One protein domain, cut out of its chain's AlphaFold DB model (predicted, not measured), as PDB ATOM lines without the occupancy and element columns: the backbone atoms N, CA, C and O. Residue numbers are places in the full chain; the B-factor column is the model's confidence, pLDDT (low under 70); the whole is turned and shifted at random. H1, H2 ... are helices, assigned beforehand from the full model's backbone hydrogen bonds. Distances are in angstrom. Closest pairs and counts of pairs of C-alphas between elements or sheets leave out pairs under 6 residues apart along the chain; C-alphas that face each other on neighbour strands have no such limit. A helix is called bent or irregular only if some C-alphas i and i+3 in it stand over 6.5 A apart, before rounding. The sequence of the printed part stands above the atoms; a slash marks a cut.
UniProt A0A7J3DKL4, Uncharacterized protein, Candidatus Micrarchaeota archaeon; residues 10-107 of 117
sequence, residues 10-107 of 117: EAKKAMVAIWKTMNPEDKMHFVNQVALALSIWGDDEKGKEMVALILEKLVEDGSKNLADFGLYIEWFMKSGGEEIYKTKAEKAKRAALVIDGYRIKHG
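What this domain is: This is residues 10 to 107 of the 117 residues of an uncharacterized protein of Candidatus Micrarchaeota archaeon (UniProt A0A7J3DKL4). Three helices, H2, H4 and H5, make a small bundle in which H5 runs back along H2 and along the kinked H4; H3 crosses H4 steeply, and H1 lies across the end of the body where H3 ends and H4 begins. The printed part has 98 residues, with five named helices in the order H1, H2, H3, H4, H5 and no named strand, and its class is all helix. It is compact, with a radius of gyration of the C-alphas of 12.7 A, and rounded, spanning 36 by 32 by 21 A.

Where its parts are: H1 takes residues 10 to 21, 16.9 A from first to last C-alpha, and begins with C-alpha 10 at (31.278, 34.426, 138.313). H2, residues 24 to 41, is 26.0 A long. H3, residues 45 to 60, is 22.3 A long. H4, residues 66 to 84, is 23.5 A long and begins with C-alpha 66 at (19.696, 28.394, 146.785). H5, residues 86 to 105, is the longest helix at 29.6 A and ends with C-alpha 105 at (5.654, 19.429, 152.959). H4 and H5 are irregular: C-alphas 79 and 82 are 7.8 A apart, and C-alphas 87 and 90 are 7.6 A apart. H4 has a kink of 69 degrees near residue 77.

How they stand to each other: H4 is the hub, touching the four other helices. H4 and H5 form a helical hairpin at a shallow tilt of 22 degrees, their closest C-alphas being those of Glu 82 and Ala 89, 5.1 A apart. H2, with residues 26 to 34 alone, touches residues 66 to 70 of H4; they run the same way at a shallow tilt of 26 degrees, and the closest C-alphas, of Phe 30 and Ala 67, are 4.2 A apart. H2 and H5 touch and run opposite ways at a shallow tilt of 34 degrees, only just short of steep, closest at the C-alphas of Trp 41 and Lys 91, 5.1 A. H3 touches H4 at a steep tilt of 64 degrees, with the C-alphas of Ile 54 and Tyr 72 closest at 6.1 A. H2 and H3 form a helical hairpin, closest at the C-alphas of Trp 41 and Gly 47, 6.2 A. H1, with residues 11 to 15 alone, touches H3 about perpendicular, at 79 degrees, the closest C-alphas, of Ala 11 and Glu 56, being 5.7 A apart. H1 and H5 are apart. In H1, H2 and H3 each O i to N i+4 pair is within hydrogen-bond range; H5 has 14 of 16, and H4 has 6 of 15, beside 9 of 16 O i to N i+3 pairs.

The domain as a whole: The two C-alphas farthest apart, those of Thr 21 and Thr 87, are 35.8 A apart. The printed part has no cut, and the four links are tight. The mean pLDDT of the printed part is 93.1, and no printed residue is under 70.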
ATOM      1  N   GLU A  10      32.388  33.499 138.073       91.75
ATOM      2  CA  GLU A  10      31.278  34.426 138.313       91.75
ATOM      3  C   GLU A  10      30.112  33.736 139.015       91.75
ATOM      4  O   GLU A  10      29.677  34.219 140.064       91.75
ATOM      5  N   ALA A  11      29.688  32.561 138.535       92.00
ATOM      6  CA  ALA A  11      28.643  31.782 139.191       92.00
ATOM      7  C   ALA A  11      29.043  31.413 140.627       92.00
ATOM      8  O   ALA A  11      28.261  31.622 141.550       92.00
ATOM      9  N   LYS A  12      30.294  30.985 140.866       93.38
ATOM     10  CA  LYS A  12      30.803  30.725 142.230       93.38
ATOM     11  C   LYS A  12      30.695  31.949 143.140       93.38
ATOM     12  O   LYS A  12      30.255  31.831 144.284       93.38
ATOM     13  N   LYS A  13      31.095  33.130 142.655       94.31
ATOM     14  CA  LYS A  13      30.996  34.382 143.425       94.31
ATOM     15  C   LYS A  13      29.544  34.718 143.751       94.31
ATOM     16  O   LYS A  13      29.253  35.071 144.893       94.31
ATOM     17  N   ALA A  14      28.647  34.576 142.782       93.94
ATOM     18  CA  ALA A  14      27.225  34.828 142.965       93.94
ATOM     19  C   ALA A  14      26.574  33.822 143.934       93.94
ATOM     20  O   ALA A  14      25.871  34.252 144.846       93.94
ATOM     21  N   MET A  15      26.896  32.523 143.856       94.75
ATOM     22  CA  MET A  15      26.459  31.516 144.839       94.75
ATOM     23  C   MET A  15      26.861  31.905 146.265       94.75
ATOM     24  O   MET A  15      26.049  31.842 147.185       94.75
ATOM     25  N   VAL A  16      28.113  32.338 146.457       95.62
ATOM     26  CA  VAL A  16      28.609  32.780 147.770       95.62
ATOM     27  C   VAL A  16      27.889  34.044 148.241       95.62
ATOM     28  O   VAL A  16      27.596  34.163 149.431       95.62
ATOM     29  N   ALA A  17      27.606  34.987 147.341       95.31
ATOM     30  CA  ALA A  17      26.858  36.196 147.671       95.31
ATOM     31  C   ALA A  17      25.431  35.858 148.130       95.31
ATOM     32  O   ALA A  17      25.038  36.283 149.214       95.31
ATOM     33  N   ILE A  18      24.719  35.015 147.374       95.31
ATOM     34  CA  ILE A  18      23.378  34.523 147.715       95.31
ATOM     35  C   ILE A  18      23.398  33.798 149.066       95.31
ATOM     36  O   ILE A  18      22.623  34.119 149.967       95.31
ATOM     37  N   TRP A  19      24.334  32.862 149.259       96.19
ATOM     38  CA  TRP A  19      24.468  32.121 150.513       96.19
ATOM     39  C   TRP A  19      24.648  33.047 151.719       96.19
ATOM     40  O   TRP A  19      24.073  32.816 152.782       96.19
ATOM     41  N   LYS A  20      25.433  34.119 151.585       96.12
ATOM     42  CA  LYS A  20      25.652  35.073 152.682       96.12
ATOM     43  C   LYS A  20      24.383  35.836 153.064       96.12
ATOM     44  O   LYS A  20      24.246  36.169 154.238       96.12
ATOM     45  N   THR A  21      23.470  36.070 152.124       94.75
ATOM     46  CA  THR A  21      22.225  36.819 152.357       94.75
ATOM     47  C   THR A  21      21.035  35.944 152.750       94.75
ATOM     48  O   THR A  21      20.063  36.468 153.282       94.75
ATOM     49  N   MET A  22      21.097  34.627 152.525       94.88
ATOM     50  CA  MET A  22      20.037  33.696 152.931       94.88
ATOM     51  C   MET A  22      19.877  33.644 154.457       94.88
ATOM     52  O   MET A  22      20.865  33.563 155.209       94.88
ATOM     53  N   ASN A  23      18.620  33.614 154.905       95.81
ATOM     54  CA  ASN A  23      18.294  33.336 156.300       95.81
ATOM     55  C   ASN A  23      18.657  31.869 156.660       95.81
ATOM     56  O   ASN A  23      18.922  31.049 155.773       95.81
ATOM     57  N   PRO A  24      18.731  31.515 157.955       97.06
ATOM     58  CA  PRO A  24      19.107  30.161 158.370       97.06
ATOM     59  C   PRO A  24      18.168  29.050 157.877       97.06
ATOM     60  O   PRO A  24      18.632  27.943 157.609       97.06
ATOM     61  N   GLU A  25      16.875  29.336 157.741       96.31
ATOM     62  CA  GLU A  25      15.865  28.372 157.299       96.31
ATOM     63  C   GLU A  25      16.054  28.009 155.820       96.31
ATOM     64  O   GLU A  25      16.181  26.833 155.481       96.31
ATOM     65  N   ASP A  26      16.238  29.004 154.952       95.94
ATOM     66  CA  ASP A  26      16.561  28.811 153.536       95.94
ATOM     67  C   ASP A  26      17.858  28.018 153.348       95.94
ATOM     68  O   ASP A  26      17.947  27.123 152.503       95.94
ATOM     69  N   LYS A  27      18.882  28.302 154.165       97.62
ATOM     70  CA  LYS A  27      20.148  27.550 154.141       97.62
ATOM     71  C   LYS A  27      19.923  26.082 154.471       97.62
ATOM     72  O   LYS A  27      20.474  25.210 153.799       97.62
ATOM     73  N   MET A  28      19.106  25.811 155.484       97.94
ATOM     74  CA  MET A  28      18.739  24.456 155.873       97.94
ATOM     75  C   MET A  28      17.953  23.754 154.760       97.94
ATOM     76  O   MET A  28      18.259  22.610 154.430       97.94
ATOM     77  N   HIS A  29      16.986  24.429 154.134       97.88
ATOM     78  CA  HIS A  29      16.229  23.875 153.010       97.88
ATOM     79  C   HIS A  29      17.112  23.555 151.809       97.88
ATOM     80  O   HIS A  29      16.946  22.501 151.196       97.88
ATOM     81  N   PHE A  30      18.064  24.427 151.484       97.81
ATOM     82  CA  PHE A  30      19.045  24.155 150.444       97.81
ATOM     83  C   PHE A  30      19.877  22.905 150.766       97.81
ATOM     84  O   PHE A  30      19.919  21.970 149.966       97.81
ATOM     85  N   VAL A  31      20.483  22.849 151.958       97.94
ATOM     86  CA  VAL A  31      21.314  21.710 152.386       97.94
ATOM     87  C   VAL A  31      20.520  20.404 152.364       97.94
ATOM     88  O   VAL A  31      21.012  19.402 151.848       97.94
ATOM     89  N   ASN A  32      19.279  20.414 152.854       98.06
ATOM     90  CA  ASN A  32      18.418  19.232 152.865       98.06
ATOM     91  C   ASN A  32      18.080  18.750 151.452       98.06
ATOM     92  O   ASN A  32      18.149  17.553 151.188       98.06
ATOM     93  N   GLN A  33      17.753  19.658 150.531       97.88
ATOM     94  CA  GLN A  33      17.475  19.286 149.142       97.88
ATOM     95  C   GLN A  33      18.715  18.698 148.453       97.88
ATOM     96  O   GLN A  33      18.608  17.669 147.786       97.88
ATOM     97  N   VAL A  34      19.901  19.284 148.658       97.94
ATOM     98  CA  VAL A  34      21.164  18.742 148.122       97.94
ATOM     99  C   VAL A  34      21.477  17.370 148.720       97.94
ATOM    100  O   VAL A  34      21.822  16.446 147.984       97.94
ATOM    101  N   ALA A  35      21.323  17.208 150.036       97.94
ATOM    102  CA  ALA A  35      21.554  15.936 150.713       97.94
ATOM    103  C   ALA A  35      20.599  14.843 150.206       97.94
ATOM    104  O   ALA A  35      21.038  13.731 149.912       97.94
ATOM    105  N   LEU A  36      19.313  15.168 150.030       97.56
ATOM    106  CA  LEU A  36      18.329  14.254 149.448       97.56
ATOM    107  C   LEU A  36      18.721  13.852 148.025       97.56
ATOM    108  O   LEU A  36      18.730  12.660 147.715       97.56
ATOM    109  N   ALA A  37      19.109  14.808 147.181       97.31
ATOM    110  CA  ALA A  37      19.523  14.521 145.813       97.31
ATOM    111  C   ALA A  37      20.732  13.571 145.772       97.31
ATOM    112  O   ALA A  37      20.670  12.518 145.134       97.31
ATOM    113  N   LEU A  38      21.791  13.891 146.527       97.12
ATOM    114  CA  LEU A  38      23.004  13.074 146.617       97.12
ATOM    115  C   LEU A  38      22.726  11.679 147.191       97.12
ATOM    116  O   LEU A  38      23.299  10.705 146.707       97.12
ATOM    117  N   SER A  39      21.796  11.550 148.142       97.50
ATOM    118  CA  SER A  39      21.400  10.242 148.686       97.50
ATOM    119  C   SER A  39      20.732   9.330 147.647       97.50
ATOM    120  O   SER A  39      20.785   8.106 147.769       97.50
ATOM    121  N   ILE A  40      20.126   9.908 146.604       96.06
ATOM    122  CA  ILE A  40      19.381   9.172 145.578       96.06
ATOM    123  C   ILE A  40      20.259   8.891 144.355       96.06
ATOM    124  O   ILE A  40      20.353   7.739 143.920       96.06
ATOM    125  N   TRP A  41      20.907   9.909 143.778       94.69
ATOM    126  CA  TRP A  41      21.731   9.734 142.572       94.69
ATOM    127  C   TRP A  41      23.197   9.380 142.851       94.69
ATOM    128  O   TRP A  41      23.910   9.004 141.916       94.69
ATOM    129  N   GLY A  42      23.625   9.417 144.116       95.00
ATOM    130  CA  GLY A  42      24.982   9.122 144.587       95.00
ATOM    131  C   GLY A  42      25.824  10.377 144.842       95.00
ATOM    132  O   GLY A  42      25.740  11.347 144.098       95.00
ATOM    133  N   ASP A  43      26.677  10.328 145.860       94.94
ATOM    134  CA  ASP A  43      27.617  11.382 146.267       94.94
ATOM    135  C   ASP A  43      29.013  11.229 145.632       94.94
ATOM    136  O   ASP A  43      29.982  11.859 146.058       94.94
ATOM    137  N   ASP A  44      29.122  10.405 144.588       93.12
ATOM    138  CA  ASP A  44      30.319  10.326 143.758       93.12
ATOM    139  C   ASP A  44      30.589  11.653 143.022       93.12
ATOM    140  O   ASP A  44      29.765  12.572 142.992       93.12
ATOM    141  N   GLU A  45      31.760  11.764 142.391       91.56
ATOM    142  CA  GLU A  45      32.153  13.000 141.704       91.56
ATOM    143  C   GLU A  45      31.153  13.436 140.626       91.56
ATOM    144  O   GLU A  45      30.914  14.628 140.468       91.56
ATOM    145  N   LYS A  46      30.494  12.491 139.943       91.25
ATOM    146  CA  LYS A  46      29.453  12.808 138.955       91.25
ATOM    147  C   LYS A  46      28.193  13.375 139.612       91.25
ATOM    148  O   LYS A  46      27.596  14.297 139.075       91.25
ATOM    149  N   GLY A  47      27.775  12.842 140.758       93.50
ATOM    150  CA  GLY A  47      26.629  13.365 141.501       93.50
ATOM    151  C   GLY A  47      26.891  14.759 142.065       93.50
ATOM    152  O   GLY A  47      26.034  15.635 141.975       93.50
ATOM    153  N   LYS A  48      28.104  15.001 142.573       94.69
ATOM    154  CA  LYS A  48      28.534  16.346 142.986       94.69
ATOM    155  C   LYS A  48      28.608  17.311 141.799       94.69
ATOM    156  O   LYS A  48      28.229  18.469 141.937       94.69
ATOM    157  N   GLU A  49      29.073  16.850 140.641       93.06
ATOM    158  CA  GLU A  49      29.113  17.649 139.411       93.06
ATOM    159  C   GLU A  49      27.704  18.038 138.946       93.06
ATOM    160  O   GLU A  49      27.474  19.199 138.621       93.06
ATOM    161  N   MET A  50      26.736  17.116 139.001       93.75
ATOM    162  CA  MET A  50      25.330  17.432 138.722       93.75
ATOM    163  C   MET A  50      24.808  18.537 139.650       93.75
ATOM    164  O   MET A  50      24.192  19.486 139.174       93.75
ATOM    165  N   VAL A  51      25.104  18.470 140.957       95.62
ATOM    166  CA  VAL A  51      24.761  19.551 141.903       95.62
ATOM    167  C   VAL A  51      25.388  20.875 141.467       95.62
ATOM    168  O   VAL A  51      24.699  21.891 141.437       95.62
ATOM    169  N   ALA A  52      26.675  20.871 141.116       94.69
ATOM    170  CA  ALA A  52      27.400  22.075 140.727       94.69
ATOM    171  C   ALA A  52      26.806  22.735 139.466       94.69
ATOM    172  O   ALA A  52      26.617  23.948 139.453       94.69
ATOM    173  N   LEU A  53      26.443  21.943 138.453       92.81
ATOM    174  CA  LEU A  53      25.820  22.434 137.217       92.81
ATOM    175  C   LEU A  53      24.392  22.952 137.440       92.81
ATOM    176  O   LEU A  53      24.001  23.965 136.866       92.81
ATOM    177  N   ILE A  54      23.611  22.291 138.299       95.00
ATOM    178  CA  ILE A  54      22.269  22.760 138.674       95.00
ATOM    179  C   ILE A  54      22.358  24.099 139.410       95.00
ATOM    180  O   ILE A  54      21.580  25.011 139.135       95.00
ATOM    181  N   LEU A  55      23.321  24.232 140.324       95.12
ATOM    182  CA  LEU A  55      23.582  25.482 141.029       95.12
ATOM    183  C   LEU A  55      24.023  26.593 140.082       95.12
ATOM    184  O   LEU A  55      23.570  27.725 140.227       95.12
ATOM    185  N   GLU A  56      24.903  26.285 139.129       93.19
ATOM    186  CA  GLU A  56      25.323  27.247 138.111       93.19
ATOM    187  C   GLU A  56      24.111  27.753 137.338       93.19
ATOM    188  O   GLU A  56      23.903  28.964 137.265       93.19
ATOM    189  N   LYS A  57      23.232  26.844 136.898       91.81
ATOM    190  CA  LYS A  57      22.024  27.255 136.194       91.81
ATOM    191  C   LYS A  57      21.088  28.108 137.041       91.81
ATOM    192  O   LYS A  57      20.565  29.103 136.547       91.81
ATOM    193  N   LEU A  58      20.853  27.712 138.291       93.00
ATOM    194  CA  LEU A  58      20.001  28.450 139.226       93.00
ATOM    195  C   LEU A  58      20.446  29.913 139.332       93.00
ATOM    196  O   LEU A  58      19.620  30.826 139.320       93.00
ATOM    197  N   VAL A  59      21.758  30.130 139.397       92.31
ATOM    198  CA  VAL A  59      22.352  31.464 139.478       92.31
ATOM    199  C   VAL A  59      22.278  32.209 138.146       92.31
ATOM    200  O   VAL A  59      21.922  33.384 138.141       92.31
ATOM    201  N   GLU A  60      22.564  31.547 137.022       90.62
ATOM    202  CA  GLU A  60      22.404  32.134 135.682       90.62
ATOM    203  C   GLU A  60      20.968  32.595 135.409       90.62
ATOM    204  O   GLU A  60      20.747  33.617 134.766       90.62
ATOM    205  N   ASP A  61      19.985  31.846 135.909       89.19
ATOM    206  CA  ASP A  61      18.561  32.151 135.774       89.19
ATOM    207  C   ASP A  61      18.080  33.232 136.768       89.19
ATOM    208  O   ASP A  61      16.898  33.582 136.810       89.19
ATOM    209  N   GLY A  62      19.005  33.790 137.562       88.94
ATOM    210  CA  GLY A  62      18.774  34.945 138.424       88.94
ATOM    211  C   GLY A  62      18.046  34.638 139.733       88.94
ATOM    212  O   GLY A  62      17.490  35.567 140.332       88.94
ATOM    213  N   SER A  63      18.025  33.377 140.184       91.44
ATOM    214  CA  SER A  63      17.488  33.042 141.508       91.44
ATOM    215  C   SER A  63      18.329  33.693 142.610       91.44
ATOM    216  O   SER A  63      19.562  33.705 142.580       91.44
ATOM    217  N   LYS A  64      17.638  34.237 143.613       90.81
ATOM    218  CA  LYS A  64      18.226  34.843 144.812       90.81
ATOM    219  C   LYS A  64      18.273  33.889 146.000       90.81
ATOM    220  O   LYS A  64      18.627  34.322 147.096       90.81
ATOM    221  N   ASN A  65      17.886  32.630 145.820       94.38
ATOM    222  CA  ASN A  65      17.758  31.692 146.921       94.38
ATOM    223  C   ASN A  65      18.176  30.284 146.488       94.38
ATOM    224  O   ASN A  65      17.533  29.649 145.657       94.38
ATOM    225  N   LEU A  66      19.237  29.751 147.099       96.19
ATOM    226  CA  LEU A  66      19.696  28.394 146.785       96.19
ATOM    227  C   LEU A  66      18.664  27.326 147.188       96.19
ATOM    228  O   LEU A  66      18.716  26.210 146.675       96.19
ATOM    229  N   ALA A  67      17.692  27.651 148.051       95.69
ATOM    230  CA  ALA A  67      16.567  26.771 148.353       95.69
ATOM    231  C   ALA A  67      15.677  26.491 147.127       95.69
ATOM    232  O   ALA A  67      14.863  25.569 147.176       95.69
ATOM    233  N   ASP A  68      15.859  27.196 146.008       94.56
ATOM    234  CA  ASP A  68      15.203  26.892 144.733       94.56
ATOM    235  C   ASP A  68      15.810  25.682 144.008       94.56
ATOM    236  O   ASP A  68      15.236  25.226 143.024       94.56
ATOM    237  N   PHE A  69      16.926  25.119 144.494       96.50
ATOM    238  CA  PHE A  69      17.656  24.003 143.871       96.50
ATOM    239  C   PHE A  69      16.751  22.895 143.312       96.50
ATOM    240  O   PHE A  69      16.930  22.472 142.170       96.50
ATOM    241  N   GLY A  70      15.751  22.452 144.085       93.25
ATOM    242  CA  GLY A  70      14.830  21.394 143.676       93.25
ATOM    243  C   GLY A  70      14.059  21.676 142.384       93.25
ATOM    244  O   GLY A  70      13.805  20.743 141.626       93.25
ATOM    245  N   LEU A  71      13.756  22.946 142.093       93.50
ATOM    246  CA  LEU A  71      13.046  23.368 140.877       93.50
ATOM    247  C   LEU A  71      13.896  23.189 139.613       93.50
ATOM    248  O   LEU A  71      13.368  23.002 138.519       93.50
ATOM    249  N   TYR A  72      15.221  23.218 139.754       94.44
ATOM    250  CA  TYR A  72      16.151  23.150 138.628       94.44
ATOM    251  C   TYR A  72      16.587  21.722 138.287       94.44
ATOM    252  O   TYR A  72      17.213  21.511 137.249       94.44
ATOM    253  N   ILE A  73      16.238  20.725 139.108       92.38
ATOM    254  CA  ILE A  73      16.597  19.324 138.846       92.38
ATOM    255  C   ILE A  73      15.908  18.824 137.576       92.38
ATOM    256  O   ILE A  73      16.559  18.269 136.694       92.38
ATOM    257  N   GLU A  74      14.597  19.040 137.458       84.69
ATOM    258  CA  GLU A  74      13.844  18.600 136.281       84.69
ATOM    259  C   GLU A  74      14.306  19.335 135.017       84.69
ATOM    260  O   GLU A  74      14.506  18.713 133.970       84.69
ATOM    261  N   TRP A  75      14.553  20.645 135.133       85.25
ATOM    262  CA  TRP A  75      15.130  21.442 134.054       85.25
ATOM    263  C   TRP A  75      16.467  20.860 133.583       85.25
ATOM    264  O   TRP A  75      16.673  20.686 132.382       85.25
ATOM    265  N   PHE A  76      17.360  20.520 134.515       88.12
ATOM    266  CA  PHE A  76      18.696  20.015 134.204       88.12
ATOM    267  C   PHE A  76      18.637  18.703 133.427       88.12
ATOM    268  O   PHE A  76      19.343  18.535 132.430       88.12
ATOM    269  N   MET A  77      17.741  17.799 133.825       86.44
ATOM    270  CA  MET A  77      17.550  16.534 133.121       86.44
ATOM    271  C   MET A  77      17.019  16.757 131.698       86.44
ATOM    272  O   MET A  77      17.607  16.244 130.742       86.44
ATOM    273  N   LYS A  78      15.997  17.609 131.541       84.69
ATOM    274  CA  LYS A  78      15.405  17.947 130.233       84.69
ATOM    275  C   LYS A  78      16.352  18.710 129.298       84.69
ATOM    276  O   LYS A  78      16.209  18.612 128.085       84.69
ATOM    277  N   SER A  79      17.331  19.435 129.837       82.44
ATOM    278  CA  SER A  79      18.243  20.299 129.065       82.44
ATOM    279  C   SER A  79      19.502  19.587 128.547       82.44
ATOM    280  O   SER A  79      20.467  20.240 128.157       82.44
ATOM    281  N   GLY A  80      19.514  18.250 128.549       80.62
ATOM    282  CA  GLY A  80      20.644  17.431 128.089       80.62
ATOM    283  C   GLY A  80      21.371  16.672 129.202       80.62
ATOM    284  O   GLY A  80      22.216  15.825 128.906       80.62
ATOM    285  N   GLY A  81      21.016  16.897 130.474       82.19
ATOM    286  CA  GLY A  81      21.555  16.136 131.600       82.19
ATOM    287  C   GLY A  81      21.276  14.632 131.492       82.19
ATOM    288  O   GLY A  81      22.134  13.833 131.863       82.19
ATOM    289  N   GLU A  82      20.134  14.226 130.917       83.81
ATOM    290  CA  GLU A  82      19.813  12.805 130.685       83.81
ATOM    291  C   GLU A  82      20.838  12.111 129.780       83.81
ATOM    292  O   GLU A  82      21.269  10.996 130.080       83.81
ATOM    293  N   GLU A  83      21.295  12.785 128.725       84.81
ATOM    294  CA  GLU A  83      22.252  12.220 127.770       84.81
ATOM    295  C   GLU A  83      23.681  12.173 128.318       84.81
ATOM    296  O   GLU A  83      24.428  11.238 128.026       84.81
ATOM    297  N   ILE A  84      24.065  13.151 129.141       84.69
ATOM    298  CA  ILE A  84      25.400  13.216 129.753       84.69
ATOM    299  C   ILE A  84      25.502  12.231 130.930       84.69
ATOM    300  O   ILE A  84      26.519  11.552 131.105       84.69
ATOM    301  N   TYR A  85      24.430  12.098 131.716       85.50
ATOM    302  CA  TYR A  85      24.377  11.303 132.944       85.50
ATOM    303  C   TYR A  85      23.426  10.105 132.824       85.50
ATOM    304  O   TYR A  85      22.668   9.813 133.751       85.50
ATOM    305  N   LYS A  86      23.504   9.358 131.713       84.50
ATOM    306  CA  LYS A  86      22.602   8.229 131.387       84.50
ATOM    307  C   LYS A  86      22.370   7.259 132.544       84.50
ATOM    308  O   LYS A  86      21.243   6.883 132.838       84.50
ATOM    309  N   THR A  87      23.433   6.888 133.255       86.94
ATOM    310  CA  THR A  87      23.364   5.925 134.369       86.94
ATOM    311  C   THR A  87      22.714   6.483 135.639       86.94
ATOM    312  O   THR A  87      22.422   5.725 136.564       86.94
ATOM    313  N   LYS A  88      22.491   7.801 135.707       87.94
ATOM    314  CA  LYS A  88      21.866   8.506 136.833       87.94
ATOM    315  C   LYS A  88      20.522   9.136 136.471       87.94
ATOM    316  O   LYS A  88      19.844   9.592 137.384       87.94
ATOM    317  N   ALA A  89      20.105   9.116 135.204       87.69
ATOM    318  CA  ALA A  89      18.906   9.811 134.734       87.69
ATOM    319  C   ALA A  89      17.633   9.420 135.502       87.69
ATOM    320  O   ALA A  89      16.962  10.278 136.071       87.69
ATOM    321  N   GLU A  90      17.358   8.121 135.626       90.06
ATOM    322  CA  GLU A  90      16.194   7.632 136.379       90.06
ATOM    323  C   GLU A  90      16.274   7.959 137.877       90.06
ATOM    324  O   GLU A  90      15.276   8.295 138.516       90.06
ATOM    325  N   LYS A  91      17.484   7.947 138.448       93.19
ATOM    326  CA  LYS A  91      17.700   8.364 139.841       93.19
ATOM    327  C   LYS A  91      17.460   9.862 140.017       93.19
ATOM    328  O   LYS A  91      16.892  10.259 141.025       93.19
ATOM    329  N   ALA A  92      17.838  10.683 139.041       90.94
ATOM    330  CA  ALA A  92      17.601  12.120 139.060       90.94
ATOM    331  C   ALA A  92      16.115  12.469 138.931       90.94
ATOM    332  O   ALA A  92      15.627  13.301 139.690       90.94
ATOM    333  N   LYS A  93      15.371  11.767 138.065       90.62
ATOM    334  CA  LYS A  93      13.903  11.874 137.991       90.62
ATOM    335  C   LYS A  93      13.256  11.517 139.329       90.62
ATOM    336  O   LYS A  93      12.412  12.253 139.834       90.62
ATOM    337  N   ARG A  94      13.708  10.431 139.966       93.12
ATOM    338  CA  ARG A  94      13.254  10.058 141.314       93.12
ATOM    339  C   ARG A  94      13.615  11.112 142.364       93.12
ATOM    340  O   ARG A  94      12.795  11.394 143.232       93.12
ATOM    341  N   ALA A  95      14.816  11.686 142.300       94.94
ATOM    342  CA  ALA A  95      15.243  12.746 143.208       94.94
ATOM    343  C   ALA A  95      14.361  13.990 143.078       94.94
ATOM    344  O   ALA A  95      13.945  14.526 144.101       94.94
ATOM    345  N   ALA A  96      14.008  14.386 141.851       94.00
ATOM    346  CA  ALA A  96      13.086  15.490 141.601       94.00
ATOM    347  C   ALA A  96      11.730  15.264 142.290       94.00
ATOM    348  O   ALA A  96      11.280  16.132 143.027       94.00
ATOM    349  N   LEU A  97      11.135  14.070 142.155       94.56
ATOM    350  CA  LEU A  97       9.862  13.729 142.810       94.56
ATOM    351  C   LEU A  97       9.947  13.760 144.345       94.56
ATOM    352  O   LEU A  97       9.052  14.266 145.018       94.56
ATOM    353  N   VAL A  98      11.022  13.208 144.919       96.00
ATOM    354  CA  VAL A  98      11.219  13.208 146.381       96.00
ATOM    355  C   VAL A  98      11.407  14.630 146.905       96.00
ATOM    356  O   VAL A  98      10.870  14.982 147.956       96.00
ATOM    357  N   ILE A  99      12.160  15.450 146.176       96.06
ATOM    358  CA  ILE A  99      12.415  16.840 146.544       96.06
ATOM    359  C   ILE A  99      11.156  17.685 146.376       96.06
ATOM    360  O   ILE A  99      10.885  18.502 147.244       96.06
ATOM    361  N   ASP A 100      10.340  17.448 145.354       94.75
ATOM    362  CA  ASP A 100       9.036  18.099 145.214       94.75
ATOM    363  C   ASP A 100       8.124  17.800 146.419       94.75
ATOM    364  O   ASP A 100       7.631  18.714 147.078       94.75
ATOM    365  N   GLY A 101       8.031  16.531 146.831       95.94
ATOM    366  CA  GLY A 101       7.319  16.156 148.057       95.94
ATOM    367  C   GLY A 101       7.868  16.838 149.318       95.94
ATOM    368  O   GLY A 101       7.099  17.265 150.183       95.94
ATOM    369  N   TYR A 102       9.194  16.992 149.422       96.81
ATOM    370  CA  TYR A 102       9.829  17.769 150.495       96.81
ATOM    371  C   TYR A 102       9.417  19.246 150.444       96.81
ATOM    372  O   TYR A 102       9.033  19.811 151.469       96.81
ATOM    373  N   ARG A 103       9.453  19.869 149.264       96.12
ATOM    374  CA  ARG A 103       9.084  21.276 149.064       96.12
ATOM    375  C   ARG A 103       7.630  21.529 149.442       96.12
ATOM    376  O   ARG A 103       7.375  22.449 150.213       96.12
ATOM    377  N   ILE A 104       6.711  20.668 148.998       95.81
ATOM    378  CA  ILE A 104       5.284  20.723 149.346       95.81
ATOM    379  C   ILE A 104       5.096  20.618 150.862       95.81
ATOM    380  O   ILE A 104       4.414  21.446 151.462       95.81
ATOM    381  N   LYS A 105       5.743  19.636 151.505       96.56
ATOM    382  CA  LYS A 105       5.654  19.429 152.959       96.56
ATOM    383  C   LYS A 105       6.102  20.654 153.761       96.56
ATOM    384  O   LYS A 105       5.564  20.902 154.837       96.56
ATOM    385  N   HIS A 106       7.100  21.376 153.263       95.94
ATOM    386  CA  HIS A 106       7.684  22.536 153.931       95.94
ATOM    387  C   HIS A 106       7.152  23.879 153.409       95.94
ATOM    388  O   HIS A 106       7.647  24.917 153.829       95.94
ATOM    389  N   GLY A 107       6.146  23.880 152.524       92.75
ATOM    390  CA  GLY A 107       5.546  25.108 151.998       92.75
ATOM    391  C   GLY A 107       6.516  25.979 151.196       92.75
ATOM    392  O   GLY A 107       6.375  27.200 151.188       92.75
TER     393      GLY A 107